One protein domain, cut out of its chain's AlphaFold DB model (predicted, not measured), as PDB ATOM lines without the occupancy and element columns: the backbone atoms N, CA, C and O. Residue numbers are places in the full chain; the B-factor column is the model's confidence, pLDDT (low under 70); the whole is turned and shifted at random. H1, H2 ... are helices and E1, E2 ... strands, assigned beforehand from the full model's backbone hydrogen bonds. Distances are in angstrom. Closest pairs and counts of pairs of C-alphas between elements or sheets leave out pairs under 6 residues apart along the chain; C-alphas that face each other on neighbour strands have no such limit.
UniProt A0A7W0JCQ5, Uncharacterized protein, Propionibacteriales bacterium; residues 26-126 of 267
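This is residues 26 to 126 of the 267 residues of an uncharacterized protein of Propionibacteriales bacterium (UniProt A0A7W0JCQ5). With little regular structure, this is a twisted four-strand sheet amid long loops, the small hairpin E4 and E5 at one end of the long axis, residues 103 to 126 at the other. The 101 printed residues run E1 H1 E2 E3 E4 E5 E6, mostly strand, 32 in named elements. The sheet is mixed, E1 E2 E3 E6; the whole is compact, radius of gyration of the C-alphas 12.9 A, spans 42 by 28 by 21 A.

E2, residues 68 to 72, is parallel to E1, residues 26 to 29; N 27 and O 69, 2.8 A apart, are within hydrogen-bond range. E3, residues 77 to 82, forms a hairpin with E2 (N 70 to O 79, 2.8 A) and is antiparallel to E6, residues 97 to 102 (N 80 to O 99, 2.8 A). E3 runs on into E4, residues 85 to 87, at 84 degrees. E4 and E5, residues 92 to 94, form a hairpin (N 85 to O 94, 2.9 A). H1, residues 47 to 51, only grazes the sheet; 0 of 1 O i to N i+4 pairs are within range, 2 of 2 to N i+3. E1, H1, E2 form a right-handed strand-helix-strand unit, parallel neighbours with a helix between.

E1 begins at C-alpha 26 (-20.813, -37.036, -18.883). E6, 17.1 A long, ends at C-alpha 102 (-5.947, -31.755, -20.555).

The farthest C-alphas, Ala 89 and Arg 114, are 42.6 A apart. The printed part has no cut; links E1 to H1 and H1 to E2 are long; no printed residue is under 70 in pLDDT.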
ATOM      1  N   ILE A  26     -22.013 -37.553 -19.536       98.31
ATOM      2  CA  ILE A  26     -20.813 -37.036 -18.883       98.31
ATOM      3  C   ILE A  26     -20.566 -37.820 -17.595       98.31
ATOM      4  O   ILE A  26     -21.379 -37.846 -16.678       98.31
ATOM      5  N   TYR A  27     -19.390 -38.426 -17.506       98.44
ATOM      6  CA  TYR A  27     -18.963 -39.208 -16.357       98.44
ATOM      7  C   TYR A  27     -17.755 -38.574 -15.676       98.44
ATOM      8  O   TYR A  27     -16.892 -37.983 -16.325       98.44
ATOM      9  N   TRP A  28     -17.675 -38.753 -14.361       97.81
ATOM     10  CA  TRP A  28     -16.556 -38.318 -13.529       97.81
ATOM     11  C   TRP A  28     -15.866 -39.551 -12.953       97.81
ATOM     12  O   TRP A  28     -16.386 -40.180 -12.028       97.81
ATOM     13  N   ALA A  29     -14.718 -39.902 -13.524       98.25
ATOM     14  CA  ALA A  29     -13.910 -41.018 -13.075       98.25
ATOM     15  C   ALA A  29     -13.286 -40.735 -11.703       98.25
ATOM     16  O   ALA A  29     -12.941 -39.604 -11.346       98.25
ATOM     17  N   LYS A  30     -13.140 -41.798 -10.921       97.56
ATOM     18  CA  LYS A  30     -12.534 -41.823  -9.593       97.56
ATOM     19  C   LYS A  30     -11.346 -42.782  -9.601       97.56
ATOM     20  O   LYS A  30     -11.362 -43.761 -10.342       97.56
ATOM     21  N   PRO A  31     -10.373 -42.615  -8.688       96.50
ATOM     22  CA  PRO A  31      -9.259 -43.558  -8.559       96.50
ATOM     23  C   PRO A  31      -9.673 -45.015  -8.290       96.50
ATOM     24  O   PRO A  31      -8.877 -45.922  -8.494       96.50
ATOM     25  N   SER A  32     -10.897 -45.239  -7.795       96.88
ATOM     26  CA  SER A  32     -11.463 -46.567  -7.539       96.88
ATOM     27  C   SER A  32     -12.137 -47.213  -8.750       96.88
ATOM     28  O   SER A  32     -12.533 -48.373  -8.650       96.88
ATOM     29  N   ASP A  33     -12.350 -46.472  -9.840       98.31
ATOM     30  CA  ASP A  33     -12.986 -47.013 -11.039       98.31
ATOM     31  C   ASP A  33     -12.027 -47.948 -11.793       98.31
ATOM     32  O   ASP A  33     -10.806 -47.746 -11.754       98.31
ATOM     33  N   PRO A  34     -12.552 -48.983 -12.472       98.12
ATOM     34  CA  PRO A  34     -11.739 -49.867 -13.293       98.12
ATOM     35  C   PRO A  34     -11.054 -49.096 -14.425       98.12
ATOM     36  O   PRO A  34     -11.613 -48.172 -15.018       98.12
ATOM     37  N   SER A  35      -9.819 -49.505 -14.707       98.12
ATOM     38  CA  SER A  35      -9.000 -48.984 -15.796       98.12
ATOM     39  C   SER A  35      -9.076 -49.937 -16.980       98.12
ATOM     40  O   SER A  35      -8.809 -51.129 -16.820       98.12
ATOM     41  N   TYR A  36      -9.363 -49.401 -18.159       98.50
ATOM     42  CA  TYR A  36      -9.507 -50.162 -19.393       98.50
ATOM     43  C   TYR A  36      -8.488 -49.730 -20.442       98.50
ATOM     44  O   TYR A  36      -8.147 -48.552 -20.538       98.50
ATOM     45  N   ASP A  37      -8.063 -50.696 -21.254       98.12
ATOM     46  CA  ASP A  37      -7.403 -50.453 -22.535       98.12
ATOM     47  C   ASP A  37      -8.484 -50.390 -23.632       98.12
ATOM     48  O   ASP A  37      -9.006 -51.423 -24.066       98.12
ATOM     49  N   VAL A  38      -8.874 -49.175 -24.029       98.25
ATOM     50  CA  VAL A  38      -9.984 -48.929 -24.966       98.25
ATOM     51  C   VAL A  38      -9.531 -49.150 -26.407       98.25
ATOM     52  O   VAL A  38      -8.764 -48.361 -26.955       98.25
ATOM     53  N   GLN A  39     -10.047 -50.192 -27.058       96.81
ATOM     54  CA  GLN A  39      -9.632 -50.612 -28.405       96.81
ATOM     55  C   GLN A  39     -10.413 -49.922 -29.536       96.81
ATOM     56  O   GLN A  39     -11.440 -49.297 -29.307       96.81
ATOM     57  N   GLY A  40      -9.959 -50.081 -30.786       95.69
ATOM     58  CA  GLY A  40     -10.725 -49.718 -31.995       95.69
ATOM     59  C   GLY A  40     -10.355 -48.382 -32.650       95.69
ATOM     60  O   GLY A  40     -10.574 -48.208 -33.850       95.69
ATOM     61  N   VAL A  41      -9.701 -47.472 -31.922       95.06
ATOM     62  CA  VAL A  41      -9.237 -46.192 -32.482       95.06
ATOM     63  C   VAL A  41      -8.004 -46.425 -33.360       95.06
ATOM     64  O   VAL A  41      -6.896 -46.620 -32.866       95.06
ATOM     65  N   ALA A  42      -8.196 -46.417 -34.681       81.44
ATOM     66  CA  ALA A  42      -7.176 -46.852 -35.639       81.44
ATOM     67  C   ALA A  42      -6.068 -45.820 -35.925       81.44
ATOM     68  O   ALA A  42      -4.952 -46.189 -36.286       81.44
ATOM     69  N   THR A  43      -6.345 -44.518 -35.835       84.75
ATOM     70  CA  THR A  43      -5.379 -43.451 -36.168       84.75
ATOM     71  C   THR A  43      -5.542 -42.282 -35.212       84.75
ATOM     72  O   THR A  43      -6.662 -41.929 -34.865       84.75
ATOM     73  N   GLY A  44      -4.430 -41.676 -34.779       82.94
ATOM     74  CA  GLY A  44      -4.467 -40.549 -33.840       82.94
ATOM     75  C   GLY A  44      -4.958 -40.930 -32.439       82.94
ATOM     76  O   GLY A  44      -5.474 -40.071 -31.728       82.94
ATOM     77  N   ARG A  45      -4.818 -42.210 -32.066       93.06
ATOM     78  CA  ARG A  45      -5.207 -42.754 -30.764       93.06
ATOM     79  C   ARG A  45      -4.417 -42.070 -29.633       93.06
ATOM     80  O   ARG A  45      -3.190 -42.179 -29.633       93.06
ATOM     81  N   PRO A  46      -5.085 -41.402 -28.675       96.50
ATOM     82  CA  PRO A  46      -4.436 -40.899 -27.465       96.50
ATOM     83  C   PRO A  46      -3.911 -42.048 -26.590       96.50
ATOM     84  O   PRO A  46      -4.585 -43.071 -26.456       96.50
ATOM     85  N   SER A  47      -2.736 -41.883 -25.977       96.81
ATOM     86  CA  SER A  47      -2.121 -42.902 -25.103       96.81
ATOM     87  C   SER A  47      -2.904 -43.146 -23.812       96.81
ATOM     88  O   SER A  47      -2.828 -44.215 -23.223       96.81
ATOM     89  N   GLU A  48      -3.693 -42.168 -23.374       98.12
ATOM     90  CA  GLU A  48      -4.546 -42.254 -22.189       98.12
ATOM     91  C   GLU A  48      -5.593 -43.371 -22.312       98.12
ATOM     92  O   GLU A  48      -6.084 -43.860 -21.298       98.12
ATOM     93  N   LEU A  49      -5.910 -43.812 -23.537       98.25
ATOM     94  CA  LEU A  49      -6.814 -44.939 -23.761       98.25
ATOM     95  C   LEU A  49      -6.264 -46.278 -23.269       98.25
ATOM     96  O   LEU A  49      -7.062 -47.187 -23.083       98.25
ATOM     97  N   ASP A  50      -4.954 -46.414 -23.044       97.75
ATOM     98  CA  ASP A  50      -4.352 -47.667 -22.567       97.75
ATOM     99  C   ASP A  50      -4.729 -47.954 -21.100       97.75
ATOM    100  O   ASP A  50      -4.729 -49.106 -20.653       97.75
ATOM    101  N   HIS A  51      -5.061 -46.902 -20.345       97.25
ATOM    102  CA  HIS A  51      -5.381 -46.951 -18.919       97.25
ATOM    103  C   HIS A  51      -6.536 -46.003 -18.555       97.25
ATOM    104  O   HIS A  51      -6.498 -45.316 -17.530       97.25
ATOM    105  N   LEU A  52      -7.566 -45.934 -19.402       98.50
ATOM    106  CA  LEU A  52      -8.686 -45.026 -19.181       98.50
ATOM    107  C   LEU A  52      -9.571 -45.552 -18.050       98.50
ATOM    108  O   LEU A  52     -10.138 -46.643 -18.147       98.50
ATOM    109  N   ARG A  53      -9.735 -44.758 -16.989       98.69
ATOM    110  CA  ARG A  53     -10.701 -45.062 -15.929       98.69
ATOM    111  C   ARG A  53     -12.112 -44.788 -16.429       98.69
ATOM    112  O   ARG A  53     -12.408 -43.667 -16.835       98.69
ATOM    113  N   ILE A  54     -12.985 -45.788 -16.375       98.62
ATOM    114  CA  ILE A  54     -14.390 -45.647 -16.772       98.62
ATOM    115  C   ILE A  54     -15.268 -46.124 -15.609       98.62
ATOM    116  O   ILE A  54     -15.117 -47.269 -15.178       98.62
ATOM    117  N   PRO A  55     -16.189 -45.287 -15.086       98.06
ATOM    118  CA  PRO A  55     -17.080 -45.702 -14.011       98.06
ATOM    119  C   PRO A  55     -17.879 -46.959 -14.349       98.06
ATOM    120  O   PRO A  55     -18.380 -47.135 -15.461       98.06
ATOM    121  N   VAL A  56     -18.055 -47.822 -13.350       95.94
ATOM    122  CA  VAL A  56     -18.898 -49.016 -13.481       95.94
ATOM    123  C   VAL A  56     -20.329 -48.588 -13.820       95.94
ATOM    124  O   VAL A  56     -20.899 -47.749 -13.123       95.94
ATOM    125  N   ARG A  57     -20.920 -49.209 -14.853       94.19
ATOM    126  CA  ARG A  57     -22.231 -48.862 -15.450       94.19
ATOM    127  C   ARG A  57     -22.263 -47.541 -16.225       94.19
ATOM    128  O   ARG A  57     -23.351 -47.035 -16.475       94.19
ATOM    129  N   ALA A  58     -21.117 -46.981 -16.608       97.75
ATOM    130  CA  ALA A  58     -21.129 -45.921 -17.604       97.75
ATOM    131  C   ALA A  58     -21.727 -46.461 -18.911       97.75
ATOM    132  O   ALA A  58     -21.294 -47.494 -19.421       97.75
ATOM    133  N   GLU A  59     -22.717 -45.755 -19.440       96.81
ATOM    134  CA  GLU A  59     -23.347 -46.052 -20.719       96.81
ATOM    135  C   GLU A  59     -23.091 -44.911 -21.720       96.81
ATOM    136  O   GLU A  59     -23.210 -43.729 -21.365       96.81
ATOM    137  N   PRO A  60     -22.739 -45.236 -22.975       97.00
ATOM    138  CA  PRO A  60     -22.672 -44.258 -24.052       97.00
ATOM    139  C   PRO A  60     -24.069 -43.753 -24.433       97.00
ATOM    140  O   PRO A  60     -25.095 -44.315 -24.045       97.00
ATOM    141  N   ALA A  61     -24.132 -42.688 -25.232       95.25
ATOM    142  CA  ALA A  61     -25.399 -42.171 -25.727       95.25
ATOM    143  C   ALA A  61     -26.143 -43.257 -26.525       95.25
ATOM    144  O   ALA A  61     -25.573 -43.876 -27.421       95.25
ATOM    145  N   SER A  62     -27.436 -43.456 -26.242       91.62
ATOM    146  CA  SER A  62     -28.281 -44.449 -26.929       91.62
ATOM    147  C   SER A  62     -28.742 -43.954 -28.312       91.62
ATOM    148  O   SER A  62     -29.925 -43.713 -28.577       91.62
ATOM    149  N   ASN A  63     -27.770 -43.745 -29.194       90.88
ATOM    150  CA  ASN A  63     -27.915 -43.376 -30.598       90.88
ATOM    151  C   ASN A  63     -26.743 -43.983 -31.395       90.88
ATOM    152  O   ASN A  63     -25.904 -44.686 -30.841       90.88
ATOM    153  N   ASN A  64     -26.692 -43.743 -32.701       89.50
ATOM    154  CA  ASN A  64     -25.654 -44.303 -33.569       89.50
ATOM    155  C   ASN A  64     -24.288 -43.597 -33.469       89.50
ATOM    156  O   ASN A  64     -23.351 -44.084 -34.090       89.50
ATOM    157  N   ASP A  65     -24.160 -42.489 -32.730       89.94
ATOM    158  CA  ASP A  65     -22.846 -41.914 -32.416       89.94
ATOM    159  C   ASP A  65     -22.201 -42.612 -31.216       89.94
ATOM    160  O   ASP A  65     -20.989 -42.523 -31.068       89.94
ATOM    161  N   GLY A  66     -22.977 -43.223 -30.308       95.25
ATOM    162  CA  GLY A  66     -22.440 -43.868 -29.103       95.25
ATOM    163  C   GLY A  66     -21.501 -42.964 -28.295       95.25
ATOM    164  O   GLY A  66     -20.479 -43.430 -27.792       95.25
ATOM    165  N   THR A  67     -21.770 -41.653 -28.237       96.50
ATOM    166  CA  THR A  67     -20.825 -40.701 -27.640       96.50
ATOM    167  C   THR A  67     -20.874 -40.712 -26.119       96.50
ATOM    168  O   THR A  67     -21.925 -40.927 -25.522       96.50
ATOM    169  N   MET A  68     -19.745 -40.424 -25.477       98.19
ATOM    170  CA  MET A  68     -19.664 -40.143 -24.039       98.19
ATOM    171  C   MET A  68     -18.421 -39.314 -23.727       98.19
ATOM    172  O   MET A  68     -17.445 -39.348 -24.479       98.19
ATOM    173  N   SER A  69     -18.455 -38.571 -22.625       98.56
ATOM    174  CA  SER A  69     -17.292 -37.874 -22.079       98.56
ATOM    175  C   SER A  69     -16.960 -38.417 -20.695       98.56
ATOM    176  O   SER A  69     -17.855 -38.602 -19.876       98.56
ATOM    177  N   ILE A  70     -15.679 -38.640 -20.418       98.75
ATOM    178  CA  ILE A  70     -15.181 -39.070 -19.113       98.75
ATOM    179  C   ILE A  70     -14.136 -38.067 -18.636       98.75
ATOM    180  O   ILE A  70     -13.097 -37.902 -19.270       98.75
ATOM    181  N   TYR A  71     -14.413 -37.396 -17.525       98.62
ATOM    182  CA  TYR A  71     -13.472 -36.523 -16.834       98.62
ATOM    183  C   TYR A  71     -12.736 -37.315 -15.760       98.62
ATOM    184  O   TYR A  71     -13.375 -37.841 -14.850       98.62
ATOM    185  N   ASP A  72     -11.407 -37.341 -15.811       98.38
ATOM    186  CA  ASP A  72     -10.575 -37.784 -14.693       98.38
ATOM    187  C   ASP A  72      -9.843 -36.564 -14.125       98.38
ATOM    188  O   ASP A  72      -8.828 -36.102 -14.648       98.38
ATOM    189  N   LEU A  73     -10.392 -36.004 -13.045       96.81
ATOM    190  CA  LEU A  73      -9.808 -34.837 -12.380       96.81
ATOM    191  C   LEU A  73      -8.488 -35.156 -11.669       96.81
ATOM    192  O   LEU A  73      -7.707 -34.238 -11.425       96.81
ATOM    193  N   GLY A  74      -8.247 -36.423 -11.320       96.19
ATOM    194  CA  GLY A  74      -6.996 -36.855 -10.702       96.19
ATOM    195  C   GLY A  74      -5.853 -36.893 -11.712       96.19
ATOM    196  O   GLY A  74      -4.751 -36.444 -11.402       96.19
ATOM    197  N   GLU A  75      -6.133 -37.369 -12.926       96.81
ATOM    198  CA  GLU A  75      -5.174 -37.368 -14.041       96.81
ATOM    199  C   GLU A  75      -5.135 -36.028 -14.803       96.81
ATOM    200  O   GLU A  75      -4.184 -35.737 -15.530       96.81
ATOM    201  N   GLY A  76      -6.149 -35.178 -14.618       97.94
ATOM    202  CA  GLY A  76      -6.190 -33.815 -15.145       97.94
ATOM    203  C   GLY A  76      -6.603 -33.711 -16.615       97.94
ATOM    204  O   GLY A  76      -6.240 -32.732 -17.271       97.94
ATOM    205  N   TYR A  77      -7.360 -34.675 -17.142       98.62
ATOM    206  CA  TYR A  77      -7.852 -34.657 -18.521       98.62
ATOM    207  C   TYR A  77      -9.311 -35.112 -18.644       98.62
ATOM    208  O   TYR A  77      -9.895 -35.719 -17.746       98.62
ATOM    209  N   VAL A  78      -9.908 -34.805 -19.793       98.69
ATOM    210  CA  VAL A  78     -11.191 -35.346 -20.241       98.69
ATOM    211  C   VAL A  78     -10.999 -36.116 -21.538       98.69
ATOM    212  O   VAL A  78     -10.307 -35.652 -22.447       98.69
ATOM    213  N   THR A  79     -11.652 -37.269 -21.629       98.69
ATOM    214  CA  THR A  79     -11.718 -38.092 -22.834       98.69
ATOM    215  C   THR A  79     -13.126 -38.033 -23.406       98.69
ATOM    216  O   THR A  79     -14.084 -38.361 -22.715       98.69
ATOM    217  N   ALA A  80     -13.265 -37.643 -24.669       98.31
ATOM    218  CA  ALA A  80     -14.511 -37.769 -25.417       98.31
ATOM    219  C   ALA A  80     -14.400 -38.931 -26.405       98.31
ATOM    220  O   ALA A  80     -13.446 -38.972 -27.184       98.31
ATOM    221  N   LEU A  81     -15.368 -39.845 -26.383       98.44
ATOM    222  CA  LEU A  81     -15.423 -41.030 -27.236       98.44
ATOM    223  C   LEU A  81     -16.597 -40.954 -28.220       98.44
ATOM    224  O   LEU A  81     -17.617 -40.330 -27.920       98.44
ATOM    225  N   THR A  82     -16.437 -41.625 -29.360       96.94
ATOM    226  CA  THR A  82     -17.482 -41.901 -30.360       96.94
ATOM    227  C   THR A  82     -17.485 -43.397 -30.670       96.94
ATOM    228  O   THR A  82     -16.423 -44.026 -30.707       96.94
ATOM    229  N   ASP A  83     -18.675 -43.948 -30.897       97.00
ATOM    230  CA  ASP A  83     -18.971 -45.376 -31.038       97.00
ATOM    231  C   ASP A  83     -18.433 -46.181 -29.849       97.00
ATOM    232  O   ASP A  83     -17.835 -47.246 -30.005       97.00
ATOM    233  N   ALA A  84     -18.553 -45.607 -28.646       98.12
ATOM    234  CA  ALA A  84     -18.108 -46.265 -27.434       98.12
ATOM    235  C   ALA A  84     -19.043 -47.438 -27.129       98.12
ATOM    236  O   ALA A  84     -20.263 -47.293 -27.173       98.12
ATOM    237  N   ALA A  85     -18.477 -48.594 -26.803       97.81
ATOM    238  CA  ALA A  85     -19.238 -49.784 -26.457       97.81
ATOM    239  C   ALA A  85     -18.501 -50.602 -25.399       97.81
ATOM    240  O   ALA A  85     -17.278 -50.734 -25.444       97.81
ATOM    241  N   TYR A  86     -19.273 -51.167 -24.472       97.88
ATOM    242  CA  TYR A  86     -18.794 -52.087 -23.450       97.88
ATOM    243  C   TYR A  86     -19.292 -53.500 -23.745       97.88
ATOM    244  O   TYR A  86     -20.496 -53.706 -23.924       97.88
ATOM    245  N   ASP A  87     -18.382 -54.470 -23.767       97.38
ATOM    246  CA  ASP A  87     -18.716 -55.889 -23.863       97.38
ATOM    247  C   ASP A  87     -18.606 -56.558 -22.480       97.38
ATOM    248  O   ASP A  87     -17.497 -56.832 -22.011       97.38
ATOM    249  N   PRO A  88     -19.737 -56.892 -21.827       96.19
ATOM    250  CA  PRO A  88     -19.721 -57.538 -20.518       96.19
ATOM    251  C   PRO A  88     -19.219 -58.989 -20.556       96.19
ATOM    252  O   PRO A  88     -18.898 -59.534 -19.501       96.19
ATOM    253  N   ALA A  89     -19.176 -59.643 -21.723       97.44
ATOM    254  CA  ALA A  89     -18.679 -61.015 -21.834       97.44
ATOM    255  C   ALA A  89     -17.147 -61.080 -21.761       97.44
ATOM    256  O   ALA A  89     -16.600 -62.071 -21.273       97.44
ATOM    257  N   SER A  90     -16.471 -60.037 -22.243       96.81
ATOM    258  CA  SER A  90     -15.011 -59.933 -22.245       96.81
ATOM    259  C   SER A  90     -14.456 -58.896 -21.263       96.81
ATOM    260  O   SER A  90     -13.244 -58.874 -21.069       96.81
ATOM    261  N   ASP A  91     -15.316 -58.091 -20.624       96.75
ATOM    262  CA  ASP A  91     -14.945 -56.944 -19.777       96.75
ATOM    263  C   ASP A  91     -14.035 -55.957 -20.531       96.75
ATOM    264  O   ASP A  91     -12.972 -55.553 -20.063       96.75
ATOM    265  N   THR A  92     -14.436 -55.606 -21.759       97.62
ATOM    266  CA  THR A  92     -13.657 -54.716 -22.633       97.62
ATOM    267  C   THR A  92     -14.463 -53.526 -23.125       97.62
ATOM    268  O   THR A  92     -15.684 -53.586 -23.268       97.62
ATOM    269  N   TRP A  93     -13.745 -52.438 -23.412       98.50
ATOM    270  CA  TRP A  93     -14.284 -51.249 -24.056       98.50
ATOM    271  C   TRP A  93     -13.694 -51.074 -25.453       98.50
ATOM    272  O   TRP A  93     -12.487 -51.229 -25.666       98.50
ATOM    273  N   THR A  94     -14.541 -50.682 -26.396       98.38
ATOM    274  CA  THR A  94     -14.141 -50.250 -27.736       98.38
ATOM    275  C   THR A  94     -14.651 -48.844 -28.017       98.38
ATOM    276  O   THR A  94     -15.673 -48.445 -27.468       98.38
ATOM    277  N   ALA A  95     -13.966 -48.114 -28.891       98.25
ATOM    278  CA  ALA A  95     -14.418 -46.859 -29.480       98.25
ATOM    279  C   ALA A  95     -13.836 -46.711 -30.893       98.25
ATOM    280  O   ALA A  95     -12.717 -47.156 -31.156       98.25
ATOM    281  N   SER A  96     -14.555 -46.051 -31.802       97.00
ATOM    282  CA  SER A  96     -14.029 -45.730 -33.141       97.00
ATOM    283  C   SER A  96     -13.327 -44.368 -33.185       97.00
ATOM    284  O   SER A  96     -12.439 -44.147 -34.013       97.00
ATOM    285  N   GLY A  97     -13.674 -43.464 -32.263       97.12
ATOM    286  CA  GLY A  97     -13.072 -42.141 -32.133       97.12
ATOM    287  C   GLY A  97     -12.793 -41.766 -30.683       97.12
ATOM    288  O   GLY A  97     -13.550 -42.123 -29.783       97.12
ATOM    289  N   ALA A  98     -11.714 -41.016 -30.466       98.06
ATOM    290  CA  ALA A  98     -11.322 -40.523 -29.153       98.06
ATOM    291  C   ALA A  98     -10.615 -39.171 -29.254       98.06
ATOM    292  O   ALA A  98      -9.787 -38.958 -30.140       98.06
ATOM    293  N   THR A  99     -10.906 -38.277 -28.315       97.94
ATOM    294  CA  THR A  99     -10.150 -37.043 -28.083       97.94
ATOM    295  C   THR A  99      -9.830 -36.910 -26.613       97.94
ATOM    296  O   THR A  99     -10.740 -36.983 -25.793       97.94
ATOM    297  N   VAL A 100      -8.564 -36.637 -26.309       98.44
ATOM    298  CA  VAL A 100      -8.112 -36.248 -24.974       98.44
ATOM    299  C   VAL A 100      -7.873 -34.746 -24.951       98.44
ATOM    300  O   VAL A 100      -7.305 -34.162 -25.878       98.44
ATOM    301  N   THR A 101      -8.333 -34.097 -23.889       98.44
ATOM    302  CA  THR A 101      -8.023 -32.696 -23.612       98.44
ATOM    303  C   THR A 101      -7.622 -32.548 -22.154       98.44
ATOM    304  O   THR A 101      -8.399 -32.862 -21.256       98.44
ATOM    305  N   TYR A 102      -6.419 -32.044 -21.904       98.38
ATOM    306  CA  TYR A 102      -5.947 -31.755 -20.555       98.38
ATOM    307  C   TYR A 102      -6.592 -30.477 -20.027       98.38
ATOM    308  O   TYR A 102      -6.585 -29.433 -20.681       98.38
ATOM    309  N   LEU A 103      -7.119 -30.543 -18.811       96.75
ATOM    310  CA  LEU A 103      -7.969 -29.511 -18.213       96.75
ATOM    311  C   LEU A 103      -7.196 -28.251 -17.789       96.75
ATOM    312  O   LEU A 103      -7.795 -27.191 -17.633       96.75
ATOM    313  N   HIS A 104      -5.876 -28.356 -17.626       95.50
ATOM    314  CA  HIS A 104      -4.993 -27.223 -17.326       95.50
ATOM    315  C   HIS A 104      -4.436 -26.521 -18.573       95.50
ATOM    316  O   HIS A 104      -3.726 -25.528 -18.439       95.50
ATOM    317  N   SER A 105      -4.737 -27.039 -19.766       95.88
ATOM    318  CA  SER A 105      -4.263 -26.496 -21.040       95.88
ATOM    319  C   SER A 105      -5.196 -25.412 -21.592       95.88
ATOM    320  O   SER A 105      -6.320 -25.222 -21.122       95.88
ATOM    321  N   ASN A 106      -4.779 -24.756 -22.673       94.38
ATOM    322  CA  ASN A 106      -5.634 -23.889 -23.483       94.38
ATOM    323  C   ASN A 106      -6.697 -24.653 -24.300       94.38
ATOM    324  O   ASN A 106      -7.500 -24.037 -25.006       94.38
ATOM    325  N   GLY A 107      -6.706 -25.987 -24.212       94.31
ATOM    326  CA  GLY A 107      -7.730 -26.857 -24.774       94.31
ATOM    327  C   GLY A 107      -7.701 -26.996 -26.296       94.31
ATOM    328  O   GLY A 107      -8.649 -27.539 -26.864       94.31
ATOM    329  N   LEU A 108      -6.662 -26.490 -26.967       95.81
ATOM    330  CA  LEU A 108      -6.485 -26.646 -28.408       95.81
ATOM    331  C   LEU A 108      -5.860 -28.003 -28.725       95.81
ATOM    332  O   LEU A 108      -5.015 -28.503 -27.992       95.81
ATOM    333  N   ASN A 109      -6.236 -28.578 -29.865       96.38
ATOM    334  CA  ASN A 109      -5.565 -29.763 -30.384       96.38
ATOM    335  C   ASN A 109      -4.140 -29.415 -30.845       96.38
ATOM    336  O   ASN A 109      -3.910 -28.342 -31.412       96.38
ATOM    337  N   VAL A 110      -3.183 -30.322 -30.652       96.75
ATOM    338  CA  VAL A 110      -1.773 -30.110 -31.018       96.75
ATOM    339  C   VAL A 110      -1.581 -29.758 -32.498       96.75
ATOM    340  O   VAL A 110      -0.720 -28.942 -32.828       96.75
ATOM    341  N   ALA A 111      -2.427 -30.279 -33.394       96.06
ATOM    342  CA  ALA A 111      -2.356 -30.003 -34.829       96.06
ATOM    343  C   ALA A 111      -2.696 -28.544 -35.192       96.06
ATOM    344  O   ALA A 111      -2.419 -28.110 -36.306       96.06
ATOM    345  N   THR A 112      -3.234 -27.756 -34.252       94.38
ATOM    346  CA  THR A 112      -3.385 -26.301 -34.432       94.38
ATOM    347  C   THR A 112      -2.039 -25.571 -34.465       94.38
ATOM    348  O   THR A 112      -1.981 -24.415 -34.885       94.38
ATOM    349  N   GLY A 113      -0.965 -26.197 -33.961       94.75
ATOM    350  CA  GLY A 113       0.335 -25.561 -33.745       94.75
ATOM    351  C   GLY A 113       0.340 -24.507 -32.627       94.75
ATOM    352  O   GLY A 113       1.330 -23.797 -32.477       94.75
ATOM    353  N   ARG A 114      -0.759 -24.381 -31.866       94.25
ATOM    354  CA  ARG A 114      -0.944 -23.385 -30.794       94.25
ATOM    355  C   ARG A 114      -1.357 -23.993 -29.452       94.25
ATOM    356  O   ARG A 114      -1.647 -23.249 -28.521       94.25
ATOM    357  N   SER A 115      -1.412 -25.321 -29.345       96.00
ATOM    358  CA  SER A 115      -1.638 -25.980 -28.057       96.00
ATOM    359  C   SER A 115      -0.447 -25.751 -27.124       96.00
ATOM    360  O   SER A 115       0.701 -25.875 -27.554       96.00
ATOM    361  N   ASP A 116      -0.718 -25.447 -25.857       96.69
ATOM    362  CA  ASP A 116       0.270 -25.447 -24.770       96.69
ATOM    363  C   ASP A 116       0.411 -26.828 -24.100       96.69
ATOM    364  O   ASP A 116       1.253 -27.014 -23.224       96.69
ATOM    365  N   GLU A 117      -0.357 -27.815 -24.567       97.50
ATOM    366  CA  GLU A 117      -0.265 -29.216 -24.174       97.50
ATOM    367  C   GLU A 117      -0.185 -30.115 -25.418       97.50
ATOM    368  O   GLU A 117      -1.135 -30.231 -26.200       97.50
ATOM    369  N   LEU A 118       0.956 -30.779 -25.609       96.75
ATOM    370  CA  LEU A 118       1.201 -31.631 -26.780       96.75
ATOM    371  C   LEU A 118       0.364 -32.915 -26.768       96.75
ATOM    372  O   LEU A 118       0.153 -33.513 -27.822       96.75
ATOM    373  N   ARG A 119      -0.132 -33.318 -25.595       97.06
ATOM    374  CA  ARG A 119      -0.997 -34.492 -25.420       97.06
ATOM    375  C   ARG A 119      -2.467 -34.221 -25.750       97.06
ATOM    376  O   ARG A 119      -3.263 -35.152 -25.759       97.06
ATOM    377  N   ASN A 120      -2.846 -32.982 -26.079       97.69
ATOM    378  CA  ASN A 120      -4.177 -32.678 -26.609       97.69
ATOM    379  C   ASN A 120      -4.313 -33.207 -28.047       97.69
ATOM    380  O   ASN A 120      -4.173 -32.468 -29.028       97.69
ATOM    381  N   VAL A 121      -4.575 -34.503 -28.175       96.94
ATOM    382  CA  VAL A 121      -4.695 -35.226 -29.444       96.94
ATOM    383  C   VAL A 121      -6.064 -35.888 -29.566       96.94
ATOM    384  O   VAL A 121      -6.798 -36.053 -28.592       96.94
ATOM    385  N   GLY A 122      -6.427 -36.268 -30.787       95.94
ATOM    386  CA  GLY A 122      -7.646 -37.028 -31.015       95.94
ATOM    387  C   GLY A 122      -8.184 -36.963 -32.429       95.94
ATOM    388  O   GLY A 122      -7.692 -36.218 -33.277       95.94
ATOM    389  N   THR A 123      -9.243 -37.731 -32.654       95.88
ATOM    390  CA  THR A 123      -9.856 -37.955 -33.967       95.88
ATOM    391  C   THR A 123     -10.974 -36.967 -34.297       95.88
ATOM    392  O   THR A 123     -11.351 -36.834 -35.460       95.88
ATOM    393  N   HIS A 124     -11.486 -36.215 -33.317       95.81
ATOM    394  CA  HIS A 124     -12.619 -35.298 -33.502       95.81
ATOM    395  C   HIS A 124     -12.225 -33.941 -34.114       95.81
ATOM    396  O   HIS A 124     -12.768 -32.909 -33.724       95.81
ATOM    397  N   ARG A 125     -11.274 -33.926 -35.060       95.81
ATOM    398  CA  ARG A 125     -10.942 -32.766 -35.920       95.81
ATOM    399  C   ARG A 125     -10.611 -31.463 -35.175       95.81
ATOM    400  O   ARG A 125     -10.747 -30.376 -35.726       95.81
ATOM    401  N   GLY A 126     -10.131 -31.560 -33.938       95.75
ATOM    402  CA  GLY A 126      -9.786 -30.400 -33.113       95.75
ATOM    403  C   GLY A 126     -10.858 -29.969 -32.117       95.75
ATOM    404  O   GLY A 126     -10.627 -29.014 -31.379       95.75
TER     405      GLY A 126